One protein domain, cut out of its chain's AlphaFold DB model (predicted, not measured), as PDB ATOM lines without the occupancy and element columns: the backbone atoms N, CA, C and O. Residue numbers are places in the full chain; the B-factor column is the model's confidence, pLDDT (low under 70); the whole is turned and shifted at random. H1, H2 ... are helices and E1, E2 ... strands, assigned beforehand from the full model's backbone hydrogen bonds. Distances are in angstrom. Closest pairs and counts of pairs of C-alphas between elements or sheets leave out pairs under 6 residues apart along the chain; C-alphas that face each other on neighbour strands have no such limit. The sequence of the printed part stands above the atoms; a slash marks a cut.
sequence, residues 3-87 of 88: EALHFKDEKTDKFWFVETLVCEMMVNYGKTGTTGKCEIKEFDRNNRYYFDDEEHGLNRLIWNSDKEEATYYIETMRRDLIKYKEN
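What this domain is: This is residues 3 to 87 of the 88 residues of the protein "WGR domain-containing protein" of Fusobacterium nucleatum (UniProt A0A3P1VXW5). One sheet of four strands in a meander, each strand the antiparallel neighbour of the one before, is covered on one face by two helices, H1 and H2, and its other face is bare. H2 crosses the strands, and H1 packs near the end of E2, so to speak in two layers, helices on one face of a sheet. The 85 printed residues hold E1, E2, E3, E4, H1 and H2 in that chain order; the sheet's order is E1 - E2 - E3 - E4, and the class is mixed, helices and strands. The whole is compact, radius of gyration of the C-alphas 13.4 A, with an elongated outline of 44 by 28 by 22 A.

Where its parts are: Find C-alpha 3 at (-33.640, 8.813, -6.564), where E1, residues 3 to 8, begins and runs 16.6 A. E2, residues 13 to 21, spans 27.2 A; E3, residues 24 to 31, 23.7 A; E4, residues 37 to 42, 16.9 A. H1, residues 54 to 64, spans 14.6 A, and H2, residues 72 to 85, runs 20.1 A to C-alpha 85 at (-30.014, 18.692, 5.256).

How they stand to each other: Look across the hairpins: N 5 and O 16 of E1 and E2 are 2.8 A apart, N 17 and O 28 of E2 and E3 2.7 A, and N 27 and O 39 of E3 and E4 2.8 A, within hydrogen-bond range. H2 is on the sheet at a height of 10.0 A, across the strands at 71 degrees to E1 on the local plane; its closest C-alpha to E2 is Met 77, 7.5 A from that of Trp 16. H1 is on the sheet too, C-alphas 58 and 20 being the closest to E2 at 8.0 A. H1 and H2 only just touch, with 3 pairs of C-alphas within 8 A, H2 by residues 74 to 78 alone; Ile 62 and Arg 78 have the closest C-alphas, 6.6 A, and the lines are about perpendicular at 90 degrees. Every O i to N i+4 pair is within range in H2, and 6 of 7 in H1.

The domain as a whole: The C-alphas of Glu 10 and Asn 46, the two farthest apart, are 44.5 A apart. The printed part has no cut; the link from E4 to H1 is long, 11 residues. The model's pLDDT is under 70 at residues 44 to 75 and 80 to 87.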
ATOM      1  N   GLU A   3     -33.391   7.673  -7.439       79.44
ATOM      2  CA  GLU A   3     -33.640   8.813  -6.564       79.44
ATOM      3  C   GLU A   3     -33.843  10.089  -7.389       79.44
ATOM      4  O   GLU A   3     -33.064  10.410  -8.287       79.44
ATOM      5  N   ALA A   4     -34.910  10.825  -7.085       83.12
ATOM      6  CA  ALA A   4     -35.232  12.095  -7.721       83.12
ATOM      7  C   ALA A   4     -35.242  13.201  -6.666       83.12
ATOM      8  O   ALA A   4     -36.029  13.177  -5.722       83.12
ATOM      9  N   LEU A   5     -34.372  14.184  -6.852       82.81
ATOM     10  CA  LEU A   5     -34.173  15.311  -5.962       82.81
ATOM     11  C   LEU A   5     -34.619  16.587  -6.663       82.81
ATOM     12  O   LEU A   5     -34.280  16.844  -7.821       82.81
ATOM     13  N   HIS A   6     -35.344  17.421  -5.932       83.50
ATOM     14  CA  HIS A   6     -35.789  18.726  -6.396       83.50
ATOM     15  C   HIS A   6     -35.313  19.784  -5.409       83.50
ATOM     16  O   HIS A   6     -35.585  19.700  -4.214       83.50
ATOM     17  N   PHE A   7     -34.572  20.767  -5.911       79.88
ATOM     18  CA  PHE A   7     -34.051  21.875  -5.126       79.88
ATOM     19  C   PHE A   7     -34.641  23.184  -5.633       79.88
ATOM     20  O   PHE A   7     -34.484  23.535  -6.806       79.88
ATOM     21  N   LYS A   8     -35.285  23.926  -4.735       82.88
ATOM     22  CA  LYS A   8     -35.894  25.211  -5.050       82.88
ATOM     23  C   LYS A   8     -35.633  26.219  -3.943       82.88
ATOM     24  O   LYS A   8     -35.982  25.981  -2.793       82.88
ATOM     25  N   ASP A   9     -35.067  27.355  -4.323       82.94
ATOM     26  CA  ASP A   9     -34.943  28.548  -3.492       82.94
ATOM     27  C   ASP A   9     -35.440  29.785  -4.265       82.94
ATOM     28  O   ASP A   9     -35.998  29.678  -5.359       82.94
ATOM     29  N   GLU A  10     -35.263  30.980  -3.700       85.12
ATOM     30  CA  GLU A  10     -35.689  32.235  -4.337       85.12
ATOM     31  C   GLU A  10     -34.987  32.514  -5.681       85.12
ATOM     32  O   GLU A  10     -35.487  33.293  -6.492       85.12
ATOM     33  N   LYS A  11     -33.818  31.910  -5.925       85.38
ATOM     34  CA  LYS A  11     -32.948  32.212  -7.073       85.38
ATOM     35  C   LYS A  11     -32.891  31.076  -8.088       85.38
ATOM     36  O   LYS A  11     -32.523  31.303  -9.241       85.38
ATOM     37  N   THR A  12     -33.198  29.852  -7.676       83.50
ATOM     38  CA  THR A  12     -32.925  28.636  -8.431       83.50
ATOM     39  C   THR A  12     -34.027  27.602  -8.250       83.50
ATOM     40  O   THR A  12     -34.628  27.468  -7.192       83.50
ATOM     41  N   ASP A  13     -34.287  26.862  -9.323       89.38
ATOM     42  CA  ASP A  13     -35.235  25.751  -9.358       89.38
ATOM     43  C   ASP A  13     -34.600  24.662 -10.232       89.38
ATOM     44  O   ASP A  13     -34.459  24.833 -11.450       89.38
ATOM     45  N   LYS A  14     -34.084  23.614  -9.593       89.56
ATOM     46  CA  LYS A  14     -33.218  22.602 -10.201       89.56
ATOM     47  C   LYS A  14     -33.639  21.204  -9.796       89.56
ATOM     48  O   LYS A  14     -34.131  20.995  -8.694       89.56
ATOM     49  N   PHE A  15     -33.334  20.237 -10.645       88.94
ATOM     50  CA  PHE A  15     -33.542  18.830 -10.356       88.94
ATOM     51  C   PHE A  15     -32.242  18.036 -10.502       88.94
ATOM     52  O   PHE A  15     -31.349  18.419 -11.267       88.94
ATOM     53  N   TRP A  16     -32.189  16.912  -9.794       87.50
ATOM     54  CA  TRP A  16     -31.207  15.851  -9.965       87.50
ATOM     55  C   TRP A  16     -31.941  14.514  -9.964       87.50
ATOM     56  O   TRP A  16     -32.730  14.236  -9.070       87.50
ATOM     57  N   PHE A  17     -31.690  13.693 -10.967       86.69
ATOM     58  CA  PHE A  17     -32.179  12.330 -11.070       86.69
ATOM     59  C   PHE A  17     -30.965  11.415 -11.077       86.69
ATOM     60  O   PHE A  17     -30.095  11.555 -11.937       86.69
ATOM     61  N   VAL A  18     -30.891  10.526 -10.097       82.56
ATOM     62  CA  VAL A  18     -29.808   9.561  -9.947       82.56
ATOM     63  C   VAL A  18     -30.403   8.176 -10.110       82.56
ATOM     64  O   VAL A  18     -31.291   7.776  -9.360       82.56
ATOM     65  N   GLU A  19     -29.905   7.442 -11.092       82.06
ATOM     66  CA  GLU A  19     -30.238   6.042 -11.295       82.06
ATOM     67  C   GLU A  19     -28.965   5.217 -11.203       82.06
ATOM     68  O   GLU A  19     -27.944   5.537 -11.814       82.06
ATOM     69  N   THR A  20     -29.026   4.148 -10.421       73.19
ATOM     70  CA  THR A  20     -27.956   3.164 -10.343       73.19
ATOM     71  C   THR A  20     -28.398   1.810 -10.825       73.19
ATOM     72  O   THR A  20     -29.446   1.282 -10.435       73.19
ATOM     73  N   LEU A  21     -27.509   1.237 -11.620       73.06
ATOM     74  CA  LEU A  21     -27.481  -0.152 -12.017       73.06
ATOM     75  C   LEU A  21     -26.221  -0.791 -11.422       73.06
ATOM     76  O   LEU A  21     -25.319  -0.108 -10.938       73.06
ATOM     77  N   VAL A  22     -26.144  -2.117 -11.496       71.94
ATOM     78  CA  VAL A  22     -25.110  -2.936 -10.836       71.94
ATOM     79  C   VAL A  22     -23.676  -2.444 -11.074       71.94
ATOM     80  O   VAL A  22     -22.820  -2.654 -10.227       71.94
ATOM     81  N   CYS A  23     -23.371  -1.835 -12.223       74.25
ATOM     82  CA  CYS A  23     -22.023  -1.344 -12.539       74.25
ATOM     83  C   CYS A  23     -22.028   0.072 -13.128       74.25
ATOM     84  O   CYS A  23     -21.027   0.500 -13.696       74.25
ATOM     85  N   GLU A  24     -23.140   0.796 -13.018       76.25
ATOM     86  CA  GLU A  24     -23.326   2.081 -13.691       76.25
ATOM     87  C   GLU A  24     -24.117   3.037 -12.800       76.25
ATOM     88  O   GLU A  24     -25.090   2.650 -12.154       76.25
ATOM     89  N   MET A  25     -23.721   4.305 -12.796       78.25
ATOM     90  CA  MET A  25     -24.510   5.393 -12.232       78.25
ATOM     91  C   MET A  25     -24.793   6.413 -13.321       78.25
ATOM     92  O   MET A  25     -23.873   6.970 -13.922       78.25
ATOM     93  N   MET A  26     -26.069   6.690 -13.530       85.50
ATOM     94  CA  MET A  26     -26.553   7.777 -14.356       85.50
ATOM     95  C   MET A  26     -26.976   8.935 -13.457       85.50
ATOM     96  O   MET A  26     -27.701   8.754 -12.481       85.50
ATOM     97  N   VAL A  27     -26.550  10.143 -13.814       84.88
ATOM     98  CA  VAL A  27     -27.012  11.383 -13.195       84.88
ATOM     99  C   VAL A  27     -27.557  12.290 -14.288       84.88
ATOM    100  O   VAL A  27     -26.830  12.694 -15.197       84.88
ATOM    101  N   ASN A  28     -28.836  12.636 -14.200       89.94
ATOM    102  CA  ASN A  28     -29.466  13.653 -15.032       89.94
ATOM    103  C   ASN A  28     -29.796  14.878 -14.179       89.94
ATOM    104  O   ASN A  28     -30.439  14.766 -13.144       89.94
ATOM    105  N   TYR A  29     -29.329  16.053 -14.586       89.12
ATOM    106  CA  TYR A  29     -29.460  17.267 -13.785       89.12
ATOM    107  C   TYR A  29     -29.764  18.481 -14.643       89.12
ATOM    108  O   TYR A  29     -29.323  18.589 -15.789       89.12
ATOM    109  N   GLY A  30     -30.492  19.445 -14.092       90.69
ATOM    110  CA  GLY A  30     -30.833  20.638 -14.850       90.69
ATOM    111  C   GLY A  30     -31.744  21.604 -14.123       90.69
ATOM    112  O   GLY A  30     -32.099  21.420 -12.963       90.69
ATOM    113  N   LYS A  31     -32.126  22.665 -14.837       92.62
ATOM    114  CA  LYS A  31     -33.188  23.569 -14.399       92.62
ATOM    115  C   LYS A  31     -34.535  22.876 -14.591       92.62
ATOM    116  O   LYS A  31     -34.761  22.258 -15.634       92.62
ATOM    117  N   THR A  32     -35.436  23.013 -13.629       91.50
ATOM    118  CA  THR A  32     -36.790  22.456 -13.720       91.50
ATOM    119  C   THR A  32     -37.504  22.946 -14.982       91.50
ATOM    120  O   THR A  32     -37.430  24.125 -15.336       91.50
ATOM    121  N   GLY A  33     -38.165  22.022 -15.686       92.75
ATOM    122  CA  GLY A  33     -38.813  22.283 -16.977       92.75
ATOM    123  C   GLY A  33     -37.881  22.208 -18.193       92.75
ATOM    124  O   GLY A  33     -38.305  22.533 -19.299       92.75
ATOM    125  N   THR A  34     -36.626  21.785 -18.015       94.25
ATOM    126  CA  THR A  34     -35.687  21.506 -19.113       94.25
ATOM    127  C   THR A  34     -35.326  20.024 -19.153       94.25
ATOM    128  O   THR A  34     -35.475  19.327 -18.155       94.25
ATOM    129  N   THR A  35     -34.794  19.550 -20.281       93.94
ATOM    130  CA  THR A  35     -34.274  18.175 -20.421       93.94
ATOM    131  C   THR A  35     -33.044  17.909 -19.538       93.94
ATOM    132  O   THR A  35     -32.690  16.760 -19.284       93.94
ATOM    133  N   GLY A  36     -32.376  18.968 -19.069       91.94
ATOM    134  CA  GLY A  36     -31.131  18.862 -18.318       91.94
ATOM    135  C   GLY A  36     -29.976  18.288 -19.139       91.94
ATOM    136  O   GLY A  36     -29.990  18.278 -20.370       91.94
ATOM    137  N   LYS A  37     -28.950  17.826 -18.431       90.81
ATOM    138  CA  LYS A  37     -27.773  17.153 -18.968       90.81
ATOM    139  C   LYS A  37     -27.622  15.808 -18.269       90.81
ATOM    140  O   LYS A  37     -27.827  15.710 -17.065       90.81
ATOM    141  N   CYS A  38     -27.289  14.781 -19.042       89.00
ATOM    142  CA  CYS A  38     -27.083  13.423 -18.559       89.00
ATOM    143  C   CYS A  38     -25.594  13.080 -18.557       89.00
ATOM    144  O   CYS A  38     -24.898  13.360 -19.533       89.00
ATOM    145  N   GLU A  39     -25.128  12.441 -17.490       84.44
ATOM    146  CA  GLU A  39     -23.797  11.851 -17.390       84.44
ATOM    147  C   GLU A  39     -23.916  10.428 -16.857       84.44
ATOM    148  O   GLU A  39     -24.717  10.160 -15.964       84.44
ATOM    149  N   ILE A  40     -23.127   9.520 -17.426       82.19
ATOM    150  CA  ILE A  40     -23.074   8.117 -17.022       82.19
ATOM    151  C   ILE A  40     -21.645   7.826 -16.584       82.19
ATOM    152  O   ILE A  40     -20.685   8.225 -17.248       82.19
ATOM    153  N   LYS A  41     -21.511   7.148 -15.447       76.88
ATOM    154  CA  LYS A  41     -20.246   6.669 -14.910       76.88
ATOM    155  C   LYS A  41     -20.326   5.158 -14.761       76.88
ATOM    156  O   LYS A  41     -21.155   4.655 -14.010       76.88
ATOM    157  N   GLU A  42     -19.450   4.466 -15.470       75.75
ATOM    158  CA  GLU A  42     -19.248   3.027 -15.327       75.75
ATOM    159  C   GLU A  42     -18.251   2.740 -14.200       75.75
ATOM    160  O   GLU A  42     -17.324   3.523 -13.948       75.75
ATOM    161  N   PHE A  43     -18.430   1.597 -13.546       71.44
ATOM    162  CA  PHE A  43     -17.578   1.121 -12.466       71.44
ATOM    163  C   PHE A  43     -17.188  -0.340 -12.689       71.44
ATOM    164  O   PHE A  43     -17.970  -1.152 -13.181       71.44
ATOM    165  N   ASP A  44     -15.978  -0.695 -12.260       69.38
ATOM    166  CA  ASP A  44     -15.531  -2.083 -12.272       69.38
ATOM    167  C   ASP A  44     -16.164  -2.851 -11.105       69.38
ATOM    168  O   ASP A  44     -15.869  -2.586  -9.939       69.38
ATOM    169  N   ARG A  45     -16.996  -3.848 -11.428       64.19
ATOM    170  CA  ARG A  45     -17.613  -4.767 -10.457       64.19
ATOM    171  C   ARG A  45     -16.586  -5.460  -9.563       64.19
ATOM    172  O   ARG A  45     -16.882  -5.780  -8.416       64.19
ATOM    173  N   ASN A  46     -15.396  -5.739 -10.089       67.31
ATOM    174  CA  ASN A  46     -14.351  -6.449  -9.353       67.31
ATOM    175  C   ASN A  46     -13.593  -5.530  -8.394       67.31
ATOM    176  O   ASN A  46     -12.864  -6.009  -7.519       67.31
ATOM    177  N   ASN A  47     -13.776  -4.216  -8.528       63.84
ATOM    178  CA  ASN A  47     -13.244  -3.264  -7.585       63.84
ATOM    179  C   ASN A  47     -14.179  -3.179  -6.371       63.84
ATOM    180  O   ASN A  47     -15.163  -2.437  -6.362       63.84
ATOM    181  N   ARG A  48     -13.839  -3.947  -5.324       54.31
ATOM    182  CA  ARG A  48     -14.596  -4.031  -4.054       54.31
ATOM    183  C   ARG A  48     -14.834  -2.670  -3.391       54.31
ATOM    184  O   ARG A  48     -15.682  -2.547  -2.526       54.31
ATOM    185  N   TYR A  49     -14.118  -1.630  -3.813       55.16
ATOM    186  CA  TYR A  49     -14.320  -0.264  -3.345       55.16
ATOM    187  C   TYR A  49     -15.740   0.281  -3.610       55.16
ATOM    188  O   TYR A  49     -16.222   1.115  -2.848       55.16
ATOM    189  N   TYR A  50     -16.436  -0.170  -4.656       52.72
ATOM    190  CA  TYR A  50     -17.719   0.432  -5.047       52.72
ATOM    191  C   TYR A  50     -18.951  -0.418  -4.700       52.72
ATOM    192  O   TYR A  50     -20.054   0.121  -4.674       52.72
ATOM    193  N   PHE A  51     -18.781  -1.711  -4.401       52.56
ATOM    194  CA  PHE A  51     -19.883  -2.682  -4.368       52.56
ATOM    195  C   PHE A  51     -19.756  -3.683  -3.211       52.56
ATOM    196  O   PHE A  51     -19.691  -4.890  -3.437       52.56
ATOM    197  N   ASP A  52     -19.708  -3.193  -1.970       53.56
ATOM    198  CA  ASP A  52     -19.892  -4.062  -0.797       53.56
ATOM    199  C   ASP A  52     -21.397  -4.378  -0.575       53.56
ATOM    200  O   ASP A  52     -21.732  -5.495  -0.186       53.56
ATOM    201  N   ASP A  53     -22.299  -3.452  -0.946       55.22
ATOM    202  CA  ASP A  53     -23.717  -3.674  -1.285       55.22
ATOM    203  C   ASP A  53     -24.265  -2.492  -2.135       55.22
ATOM    204  O   ASP A  53     -23.672  -1.408  -2.153       55.22
ATOM    205  N   GLU A  54     -25.355  -2.693  -2.895       53.00
ATOM    206  CA  GLU A  54     -25.915  -1.691  -3.835       53.00
ATOM    207  C   GLU A  54     -26.327  -0.358  -3.168       53.00
ATOM    208  O   GLU A  54     -26.328   0.685  -3.825       53.00
ATOM    209  N   GLU A  55     -26.665  -0.367  -1.875       51.72
ATOM    210  CA  GLU A  55     -27.151   0.802  -1.127       51.72
ATOM    211  C   GLU A  55     -25.993   1.604  -0.496       51.72
ATOM    212  O   GLU A  55     -25.969   2.839  -0.525       51.72
ATOM    213  N   HIS A  56     -24.967   0.910  -0.002       53.38
ATOM    214  CA  HIS A  56     -23.745   1.474   0.567       53.38
ATOM    215  C   HIS A  56     -22.820   2.004  -0.522       53.38
ATOM    216  O   HIS A  56     -22.156   3.014  -0.295       53.38
ATOM    217  N   GLY A  57     -22.816   1.404  -1.718       56.75
ATOM    218  CA  GLY A  57     -22.093   1.935  -2.878       56.75
ATOM    219  C   GLY A  57     -22.546   3.354  -3.233       56.75
ATOM    220  O   GLY A  57     -21.720   4.239  -3.454       56.75
ATOM    221  N   LEU A  58     -23.856   3.608  -3.170       54.97
ATOM    222  CA  LEU A  58     -24.462   4.920  -3.405       54.97
ATOM    223  C   LEU A  58     -24.204   5.917  -2.290       54.97
ATOM    224  O   LEU A  58     -23.767   7.034  -2.565       54.97
ATOM    225  N   ASN A  59     -24.409   5.521  -1.032       57.03
ATOM    226  CA  ASN A  59     -24.067   6.388   0.090       57.03
ATOM    227  C   ASN A  59     -22.568   6.713   0.101       57.03
ATOM    228  O   ASN A  59     -22.186   7.844   0.391       57.03
ATOM    229  N   ARG A  60     -21.702   5.776  -0.295       60.62
ATOM    230  CA  ARG A  60     -20.273   6.037  -0.452       60.62
ATOM    231  C   ARG A  60     -20.002   6.970  -1.629       60.62
ATOM    232  O   ARG A  60     -19.302   7.955  -1.450       60.62
ATOM    233  N   LEU A  61     -20.569   6.740  -2.807       60.97
ATOM    234  CA  LEU A  61     -20.381   7.609  -3.975       60.97
ATOM    235  C   LEU A  61     -20.897   9.031  -3.733       60.97
ATOM    236  O   LEU A  61     -20.227   9.998  -4.091       60.97
ATOM    237  N   ILE A  62     -22.039   9.178  -3.067       62.34
ATOM    238  CA  ILE A  62     -22.667  10.472  -2.797       62.34
ATOM    239  C   ILE A  62     -22.087  11.139  -1.550       62.34
ATOM    240  O   ILE A  62     -22.012  12.355  -1.547       62.34
ATOM    241  N   TRP A  63     -21.600  10.423  -0.536       57.84
ATOM    242  CA  TRP A  63     -21.166  11.056   0.725       57.84
ATOM    243  C   TRP A  63     -19.700  10.808   1.115       57.84
ATOM    244  O   TRP A  63     -19.145  11.621   1.846       57.84
ATOM    245  N   ASN A  64     -19.053   9.759   0.593       56.69
ATOM    246  CA  ASN A  64     -17.684   9.337   0.954       56.69
ATOM    247  C   ASN A  64     -16.702   9.161  -0.233       56.69
ATOM    248  O   ASN A  64     -15.596   8.677  -0.024       56.69
ATOM    249  N   SER A  65     -17.070   9.484  -1.482       56.56
ATOM    250  CA  SER A  65     -16.104   9.541  -2.596       56.56
ATOM    251  C   SER A  65     -15.056  10.606  -2.282       56.56
ATOM    252  O   SER A  65     -15.420  11.756  -2.006       56.56
ATOM    253  N   ASP A  66     -13.784  10.202  -2.302       55.47
ATOM    254  CA  ASP A  66     -12.643  11.096  -2.161       55.47
ATOM    255  C   ASP A  66     -12.712  12.203  -3.217       55.47
ATOM    256  O   ASP A  66     -13.046  11.970  -4.383       55.47
ATOM    257  N   LYS A  67     -12.382  13.431  -2.807       55.47
ATOM    258  CA  LYS A  67     -12.492  14.642  -3.644       55.47
ATOM    259  C   LYS A  67     -11.704  14.563  -4.956       55.47
ATOM    260  O   LYS A  67     -11.977  15.345  -5.859       55.47
ATOM    261  N   GLU A  68     -10.723  13.667  -5.043       50.66
ATOM    262  CA  GLU A  68      -9.907  13.458  -6.242       50.66
ATOM    263  C   GLU A  68     -10.643  12.674  -7.344       50.66
ATOM    264  O   GLU A  68     -10.315  12.841  -8.517       50.66
ATOM    265  N   GLU A  69     -11.667  11.881  -7.004       54.72
ATOM    266  CA  GLU A  69     -12.432  11.070  -7.970       54.72
ATOM    267  C   GLU A  69     -13.850  11.591  -8.238       54.72
ATOM    268  O   GLU A  69     -14.461  11.244  -9.257       54.72
ATOM    269  N   ALA A  70     -14.396  12.414  -7.340       58.84
ATOM    270  CA  ALA A  70     -15.735  12.955  -7.495       58.84
ATOM    271  C   ALA A  70     -15.789  13.927  -8.686       58.84
ATOM    272  O   ALA A  70     -15.036  14.899  -8.773       58.84
ATOM    273  N   THR A  71     -16.708  13.685  -9.625       65.31
ATOM    274  CA  THR A  71     -16.910  14.621 -10.735       65.31
ATOM    275  C   THR A  71     -17.441  15.953 -10.199       65.31
ATOM    276  O   THR A  71     -18.135  16.003  -9.180       65.31
ATOM    277  N   TYR A  72     -17.171  17.050 -10.916       66.62
ATOM    278  CA  TYR A  72     -17.671  18.389 -10.572       66.62
ATOM    279  C   TYR A  72     -19.179  18.410 -10.246       66.62
ATOM    280  O   TYR A  72     -19.633  19.157  -9.377       66.62
ATOM    281  N   TYR A  73     -19.959  17.570 -10.924       63.12
ATOM    282  CA  TYR A  73     -21.406  17.499 -10.757       63.12
ATOM    283  C   TYR A  73     -21.827  16.708  -9.521       63.12
ATOM    284  O   TYR A  73     -22.746  17.147  -8.834       63.12
ATOM    285  N   ILE A  74     -21.116  15.631  -9.170       66.19
ATOM    286  CA  ILE A  74     -21.318  14.917  -7.899       66.19
ATOM    287  C   ILE A  74     -21.010  15.857  -6.727       66.19
ATOM    288  O   ILE A  74     -21.802  15.956  -5.794       66.19
ATOM    289  N   GLU A  75     -19.927  16.634  -6.811       69.62
ATOM    290  CA  GLU A  75     -19.581  17.652  -5.807       69.62
ATOM    291  C   GLU A  75     -20.620  18.780  -5.710       69.62
ATOM    292  O   GLU A  75     -20.915  19.280  -4.623       69.62
ATOM    293  N   THR A  76     -21.211  19.184  -6.835       73.50
ATOM    294  CA  THR A  76     -22.268  20.206  -6.850       73.50
ATOM    295  C   THR A  76     -23.561  19.673  -6.235       73.50
ATOM    296  O   THR A  76     -24.137  20.330  -5.370       73.50
ATOM    297  N   MET A  77     -23.976  18.462  -6.614       72.44
ATOM    298  CA  MET A  77     -25.134  17.779  -6.036       72.44
ATOM    299  C   MET A  77     -24.965  17.588  -4.528       72.44
ATOM    300  O   MET A  77     -25.868  17.918  -3.768       72.44
ATOM    301  N   ARG A  78     -23.784  17.138  -4.079       71.56
ATOM    302  CA  ARG A  78     -23.414  17.034  -2.658       71.56
ATOM    303  C   ARG A  78     -23.612  18.341  -1.915       71.56
ATOM    304  O   ARG A  78     -24.255  18.358  -0.874       71.56
ATOM    305  N   ARG A  79     -23.073  19.445  -2.440       74.75
ATOM    306  CA  ARG A  79     -23.220  20.770  -1.820       74.75
ATOM    307  C   ARG A  79     -24.679  21.192  -1.713       74.75
ATOM    308  O   ARG A  79     -25.067  21.744  -0.688       74.75
ATOM    309  N   ASP A  80     -25.470  20.944  -2.750       68.31
ATOM    310  CA  ASP A  80     -26.893  21.284  -2.750       68.31
ATOM    311  C   ASP A  80     -27.682  20.383  -1.772       68.31
ATOM    312  O   ASP A  80     -28.527  20.879  -1.027       68.31
ATOM    313  N   LEU A  81     -27.338  19.094  -1.667       65.56
ATOM    314  CA  LEU A  81     -27.909  18.144  -0.702       65.56
ATOM    315  C   LEU A  81     -27.529  18.442   0.758       65.56
ATOM    316  O   LEU A  81     -28.367  18.304   1.648       65.56
ATOM    317  N   ILE A  82     -26.289  18.862   1.024       68.31
ATOM    318  CA  ILE A  82     -25.844  19.284   2.365       68.31
ATOM    319  C   ILE A  82     -26.645  20.506   2.812       68.31
ATOM    320  O   ILE A  82     -27.216  20.490   3.897       68.31
ATOM    321  N   LYS A  83     -26.778  21.520   1.945       65.31
ATOM    322  CA  LYS A  83     -27.622  22.692   2.229       65.31
ATOM    323  C   LYS A  83     -29.073  22.309   2.507       65.31
ATOM    324  O   LYS A  83     -29.730  22.973   3.297       65.31
ATOM    325  N   TYR A  84     -29.595  21.276   1.848       58.56
ATOM    326  CA  TYR A  84     -30.940  20.782   2.130       58.56
ATOM    327  C   TYR A  84     -31.034  20.159   3.531       58.56
ATOM    328  O   TYR A  84     -31.967  20.467   4.264       58.56
ATOM    329  N   LYS A  85     -30.051  19.339   3.931       57.81
ATOM    330  CA  LYS A  85     -30.014  18.692   5.256       57.81
ATOM    331  C   LYS A  85     -29.753  19.655   6.418       57.81
ATOM    332  O   LYS A  85     -30.251  19.396   7.501       57.81
ATOM    333  N   GLU A  86     -28.995  20.732   6.215       53.62
ATOM    334  CA  GLU A  86     -28.719  21.743   7.255       53.62
ATOM    335  C   GLU A  86     -29.896  22.708   7.506       53.62
ATOM    336  O   GLU A  86     -29.885  23.447   8.486       53.62
ATOM    337  N   ASN A  87     -30.905  22.714   6.628       49.28
ATOM    338  CA  ASN A  87     -32.110  23.542   6.756       49.28
ATOM    339  C   ASN A  87     -33.281  22.830   7.476       49.28
ATOM    340  O   ASN A  87     -34.391  23.366   7.489       49.28
TER     341      ASN A  87